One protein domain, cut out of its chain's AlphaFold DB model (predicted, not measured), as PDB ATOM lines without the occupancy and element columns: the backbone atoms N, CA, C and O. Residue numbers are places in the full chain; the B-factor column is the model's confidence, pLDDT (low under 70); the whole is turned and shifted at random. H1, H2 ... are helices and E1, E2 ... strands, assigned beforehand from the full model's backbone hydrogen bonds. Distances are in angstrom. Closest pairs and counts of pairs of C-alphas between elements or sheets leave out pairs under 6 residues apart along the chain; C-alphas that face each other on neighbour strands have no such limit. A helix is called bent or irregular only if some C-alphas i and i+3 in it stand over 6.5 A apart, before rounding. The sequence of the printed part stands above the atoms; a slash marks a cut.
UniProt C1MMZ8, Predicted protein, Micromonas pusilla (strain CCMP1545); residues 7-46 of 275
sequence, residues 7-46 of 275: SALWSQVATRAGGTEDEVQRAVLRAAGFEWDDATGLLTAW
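What this domain is: This is residues 7 to 46 of the 275 residues of the protein "Predicted protein" of Micromonas pusilla (strain CCMP1545) (UniProt C1MMZ8). Picture a short row of three pieces: helix H2 in the middle, helix H1 set crosswise at the end where H2 begins, and a small two-stranded hairpin, E1 and E2, beyond the other end. The row is loosely joined, for H1 and the hairpin have no contact with each other and H2 has few close C-alpha pairs with E1. Reading from the first printed residue, you pass 40 residues with two named helices and then two named strands, in the order H1, H2, E1, E2; the sheet has the order E1 - E2 and is antiparallel, and the class is mixed, helices and strands. The whole is only just loose, close to compact, with a radius of gyration of the C-alphas of 10.9 A and spans of 28 by 19 by 17 A.

Where its parts are: Find C-alpha 7 at (158.680, 173.498, 141.124); from there H1 runs through residues 7 to 17, and its first and last C-alphas are 16.9 A apart. H1 is irregular, but only just: C-alphas 7 and 10 are 7.0 A apart, where about 5 A is found in a regular helix. Pass residues 18 to 20 and look at C-alpha 21, at (153.891, 179.634, 149.263), where H2 begins. H2 covers residues 21 to 31 and measures 15.4 A from first to last C-alpha. Next, past residues 32 to 34, comes the strand E1, residues 35 to 37, 7.1 A from first to last C-alpha. After residues 38 to 41 you reach E2, residues 42 to 45, with 9.4 A between its first and last C-alphas. E2 ends at C-alpha 45, at (152.359, 164.810, 164.834), and Trp 46 is the last printed residue.

How they stand to each other: Begin with the two helices, H1 and H2, which touch, with 9 pairs of C-alphas within 8 A. Look for their closest C-alphas at Ala 14 and Glu 21, 5.1 A apart. Their lines stand at 81 degrees, about perpendicular, and their centres are 11.4 A apart. In H2 every O i to N i+4 pair is within hydrogen-bond range, while in H1 6 of 7 are. Now go on from H2 to E1: here you find 2 pairs of C-alphas within 8 A, and the closest are those of Arg 30 and Trp 36, 7.8 A apart. E1 and E2 form a hairpin of antiparallel neighbour strands, with 143 degrees between their N-to-C directions. Look across it at C-alphas 36 and 43, which face each other at 4.3 A. N 37 and O 42 are within hydrogen-bond range at 2.9 A, and so are N 44 and O 35 at 2.9 A. H1 is apart from E1 and from E2, and H2 is apart from E2.

The domain as a whole: To see the greatest reach, compare the C-alphas of Arg 16 and Ala 45, the two farthest apart in the domain, at 28.3 A. The first and last printed C-alphas, those of Ser 7 and Trp 46, are 24.4 A apart. The printed part runs from residue 7 to residue 46 without a cut, within a full chain of 275 residues. The links H1 to H2, H2 to E1 and E1 to E2 are tight, with 3, 3 and 4 residues between the elements, and no link is long. Read the B-factor column for the model's own confidence: the mean pLDDT of the printed part is 84.4, and no printed residue is under 70. Among the elements, the mean pLDDT is 86 in H1 and 81 in E2.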
ATOM      1  N   SER A   7     158.094 172.404 140.344       77.44
ATOM      2  CA  SER A   7     158.680 173.498 141.124       77.44
ATOM      3  C   SER A   7     157.905 174.817 141.056       77.44
ATOM      4  O   SER A   7     158.124 175.673 141.896       77.44
ATOM      5  N   ALA A   8     157.037 175.012 140.059       83.00
ATOM      6  CA  ALA A   8     156.227 176.225 139.902       83.00
ATOM      7  C   ALA A   8     154.762 176.020 140.317       83.00
ATOM      8  O   ALA A   8     153.969 176.962 140.275       83.00
ATOM      9  N   LEU A   9     154.388 174.792 140.691       88.06
ATOM     10  CA  LEU A   9     153.018 174.458 141.069       88.06
ATOM     11  C   LEU A   9     152.610 175.224 142.328       88.06
ATOM     12  O   LEU A   9     151.578 175.886 142.334       88.06
ATOM     13  N   TRP A  10     153.446 175.192 143.361       85.50
ATOM     14  CA  TRP A  10     153.149 175.833 144.637       85.50
ATOM     15  C   TRP A  10     153.046 177.351 144.528       85.50
ATOM     16  O   TRP A  10     152.082 177.920 145.031       85.50
ATOM     17  N   SER A  11     153.923 177.998 143.762       86.00
ATOM     18  CA  SER A  11     153.844 179.443 143.531       86.00
ATOM     19  C   SER A  11     152.579 179.846 142.753       86.00
ATOM     20  O   SER A  11     151.982 180.886 143.035       86.00
ATOM     21  N   GLN A  12     152.100 179.013 141.817       86.12
ATOM     22  CA  GLN A  12     150.813 179.245 141.141       86.12
ATOM     23  C   GLN A  12     149.620 179.049 142.080       86.12
ATOM     24  O   GLN A  12     148.667 179.831 142.028       86.12
ATOM     25  N   VAL A  13     149.658 178.029 142.943       86.50
ATOM     26  CA  VAL A  13     148.606 177.804 143.946       86.50
ATOM     27  C   VAL A  13     148.583 178.958 144.950       86.50
ATOM     28  O   VAL A  13     147.505 179.475 145.222       86.50
ATOM     29  N   ALA A  14     149.744 179.428 145.410       88.00
ATOM     30  CA  ALA A  14     149.900 180.598 146.274       88.00
ATOM     31  C   ALA A  14     149.319 181.868 145.641       88.00
ATOM     32  O   ALA A  14     148.457 182.523 146.228       88.00
ATOM     33  N   THR A  15     149.680 182.138 144.382       89.06
ATOM     34  CA  THR A  15     149.133 183.261 143.601       89.06
ATOM     35  C   THR A  15     147.608 183.185 143.490       89.06
ATOM     36  O   THR A  15     146.922 184.197 143.604       89.06
ATOM     37  N   ARG A  16     147.052 181.983 143.289       88.81
ATOM     38  CA  ARG A  16     145.602 181.780 143.174       88.81
ATOM     39  C   ARG A  16     144.879 181.881 144.518       88.81
ATOM     40  O   ARG A  16     143.735 182.324 144.548       88.81
ATOM     41  N   ALA A  17     145.518 181.438 145.594       85.75
ATOM     42  CA  ALA A  17     144.983 181.489 146.949       85.75
ATOM     43  C   ALA A  17     145.132 182.879 147.591       85.75
ATOM     44  O   ALA A  17     144.468 183.151 148.587       85.75
ATOM     45  N   GLY A  18     145.966 183.755 147.017       87.88
ATOM     46  CA  GLY A  18     146.231 185.091 147.548       87.88
ATOM     47  C   GLY A  18     147.092 185.074 148.812       87.88
ATOM     48  O   GLY A  18     146.901 185.920 149.678       87.88
ATOM     49  N   GLY A  19     148.007 184.109 148.929       87.88
ATOM     50  CA  GLY A  19     148.889 183.944 150.086       87.88
ATOM     51  C   GLY A  19     150.325 183.637 149.679       87.88
ATOM     52  O   GLY A  19     150.647 183.543 148.490       87.88
ATOM     53  N   THR A  20     151.196 183.481 150.671       90.31
ATOM     54  CA  THR A  20     152.569 183.021 150.436       90.31
ATOM     55  C   THR A  20     152.610 181.517 150.171       90.31
ATOM     56  O   THR A  20     151.685 180.771 150.500       90.31
ATOM     57  N   GLU A  21     153.694 181.056 149.545       87.69
ATOM     58  CA  GLU A  21     153.891 179.634 149.263       87.69
ATOM     59  C   GLU A  21     153.879 178.790 150.545       87.69
ATOM     60  O   GLU A  21     153.179 177.778 150.608       87.69
ATOM     61  N   ASP A  22     154.559 179.267 151.589       85.31
ATOM     62  CA  ASP A  22     154.652 178.587 152.881       85.31
ATOM     63  C   ASP A  22     153.293 178.481 153.585       85.31
ATOM     64  O   ASP A  22     152.957 177.433 154.137       85.31
ATOM     65  N   GLU A  23     152.471 179.533 153.545       85.44
ATOM     66  CA  GLU A  23     151.127 179.517 154.142       85.44
ATOM     67  C   GLU A  23     150.218 178.497 153.458       85.44
ATOM     68  O   GLU A  23     149.497 177.750 154.125       85.44
ATOM     69  N   VAL A  24     150.273 178.430 152.127       87.62
ATOM     70  CA  VAL A  24     149.479 177.477 151.349       87.62
ATOM     71  C   VAL A  24     149.957 176.048 151.574       87.62
ATOM     72  O   VAL A  24     149.127 175.157 151.762       87.62
ATOM     73  N   GLN A  25     151.269 175.813 151.607       87.25
ATOM     74  CA  GLN A  25     151.820 174.493 151.912       87.25
ATOM     75  C   GLN A  25     151.409 174.034 153.315       87.25
ATOM     76  O   GLN A  25     150.904 172.920 153.468       87.25
ATOM     77  N   ARG A  26     151.519 174.905 154.328       83.62
ATOM     78  CA  ARG A  26     151.062 174.603 155.696       83.62
ATOM     79  C   ARG A  26     149.561 174.337 155.753       83.62
ATOM     80  O   ARG A  26     149.143 173.402 156.428       83.62
ATOM     81  N   ALA A  27     148.746 175.107 155.033       84.81
ATOM     82  CA  ALA A  27     147.302 174.885 154.978       84.81
ATOM     83  C   ALA A  27     146.949 173.521 154.362       84.81
ATOM     84  O   ALA A  27     146.079 172.820 154.881       84.81
ATOM     85  N   VAL A  28     147.649 173.113 153.297       85.75
ATOM     86  CA  VAL A  28     147.463 171.793 152.673       85.75
ATOM     87  C   VAL A  28     147.900 170.668 153.610       85.75
ATOM     88  O   VAL A  28     147.182 169.678 153.742       85.75
ATOM     89  N   LEU A  29     149.032 170.823 154.297       85.31
ATOM     90  CA  LEU A  29     149.514 169.832 155.260       85.31
ATOM     91  C   LEU A  29     148.559 169.697 156.454       85.31
ATOM     92  O   LEU A  29     148.180 168.580 156.799       85.31
ATOM     93  N   ARG A  30     148.051 170.803 157.011       83.69
ATOM     94  CA  ARG A  30     147.006 170.748 158.050       83.69
ATOM     95  C   ARG A  30     145.736 170.056 157.554       83.69
ATOM     96  O   ARG A  30     145.167 169.242 158.272       83.69
ATOM     97  N   ALA A  31     145.305 170.329 156.321       84.00
ATOM     98  CA  ALA A  31     144.140 169.665 155.730       84.00
ATOM     99  C   ALA A  31     144.350 168.154 155.531       84.00
ATOM    100  O   ALA A  31     143.388 167.390 155.574       84.00
ATOM    101  N   ALA A  32     145.597 167.717 155.348       81.69
ATOM    102  CA  ALA A  32     145.973 166.308 155.298       81.69
ATOM    103  C   ALA A  32     146.164 165.673 156.695       81.69
ATOM    104  O   ALA A  32     146.518 164.499 156.781       81.69
ATOM    105  N   GLY A  33     145.905 166.420 157.775       83.38
ATOM    106  CA  GLY A  33     145.967 165.932 159.154       83.38
ATOM    107  C   GLY A  33     147.358 165.985 159.786       83.38
ATOM    108  O   GLY A  33     147.582 165.329 160.799       83.38
ATOM    109  N   PHE A  34     148.293 166.735 159.201       83.31
ATOM    110  CA  PHE A  34     149.594 166.991 159.816       83.31
ATOM    111  C   PHE A  34     149.470 168.119 160.842       83.31
ATOM    112  O   PHE A  34     148.947 169.193 160.529       83.31
ATOM    113  N   GLU A  35     149.987 167.892 162.048       84.06
ATOM    114  CA  GLU A  35     150.058 168.917 163.091       84.06
ATOM    115  C   GLU A  35     151.465 169.504 163.163       84.06
ATOM    116  O   GLU A  35     152.466 168.791 163.059       84.06
ATOM    117  N   TRP A  36     151.537 170.820 163.331       85.19
ATOM    118  CA  TRP A  36     152.776 171.586 163.304       85.19
ATOM    119  C   TRP A  36     152.762 172.609 164.437       85.19
ATOM    120  O   TRP A  36     151.726 173.226 164.687       85.19
ATOM    121  N   ASP A  37     153.902 172.812 165.092       82.81
ATOM    122  CA  ASP A  37     154.082 173.897 166.052       82.81
ATOM    123  C   ASP A  37     154.471 175.181 165.311       82.81
ATOM    124  O   ASP A  37     155.537 175.265 164.693       82.81
ATOM    125  N   ASP A  38     153.600 176.189 165.368       80.31
ATOM    126  CA  ASP A  38     153.814 177.480 164.711       80.31
ATOM    127  C   ASP A  38     154.970 178.281 165.352       80.31
ATOM    128  O   ASP A  38     155.532 179.155 164.687       80.31
ATOM    129  N   ALA A  39     155.362 177.988 166.601       80.38
ATOM    130  CA  ALA A  39     156.445 178.689 167.298       80.38
ATOM    131  C   ALA A  39     157.837 178.158 166.922       80.38
ATOM    132  O   ALA A  39     158.768 178.940 166.724       80.38
ATOM    133  N   THR A  40     157.991 176.836 166.816       78.94
ATOM    134  CA  THR A  40     159.271 176.202 166.450       78.94
ATOM    135  C   THR A  40     159.392 175.909 164.960       78.94
ATOM    136  O   THR A  40     160.493 175.667 164.467       78.94
ATOM    137  N   GLY A  41     158.277 175.919 164.225       78.44
ATOM    138  CA  GLY A  41     158.258 175.497 162.833       78.44
ATOM    139  C   GLY A  41     158.582 174.012 162.669       78.44
ATOM    140  O   GLY A  41     159.029 173.617 161.592       78.44
ATOM    141  N   LEU A  42     158.323 173.175 163.682       80.06
ATOM    142  CA  LEU A  42     158.541 171.724 163.637       80.06
ATOM    143  C   LEU A  42     157.225 170.931 163.591       80.06
ATOM    144  O   LEU A  42     156.235 171.297 164.223       80.06
ATOM    145  N   LEU A  43     157.235 169.820 162.847       81.81
ATOM    146  CA  LEU A  43     156.120 168.874 162.768       81.81
ATOM    147  C   LEU A  43     155.953 168.164 164.121       81.81
ATOM    148  O   LEU A  43     156.885 167.508 164.589       81.81
ATOM    149  N   THR A  44     154.777 168.273 164.738       81.12
ATOM    150  CA  THR A  44     154.501 167.728 166.079       81.12
ATOM    151  C   THR A  44     153.794 166.383 166.044       81.12
ATOM    152  O   THR A  44     153.987 165.578 166.956       81.12
ATOM    153  N   ALA A  45     153.013 166.102 165.000       80.00
ATOM    154  CA  ALA A  45     152.359 164.810 164.834       80.00
ATOM    155  C   ALA A  45     152.169 164.440 163.361       80.00
ATOM    156  O   ALA A  45     151.866 165.277 162.507       80.00
ATOM    157  N   TRP A  46     152.319 163.144 163.085       82.12
ATOM    158  CA  TRP A  46     151.927 162.545 161.815       82.12
ATOM    159  C   TRP A  46     150.429 162.219 161.846       82.12
ATOM    160  O   TRP A  46     149.934 161.789 162.895       82.12
TER     161      TRP A  46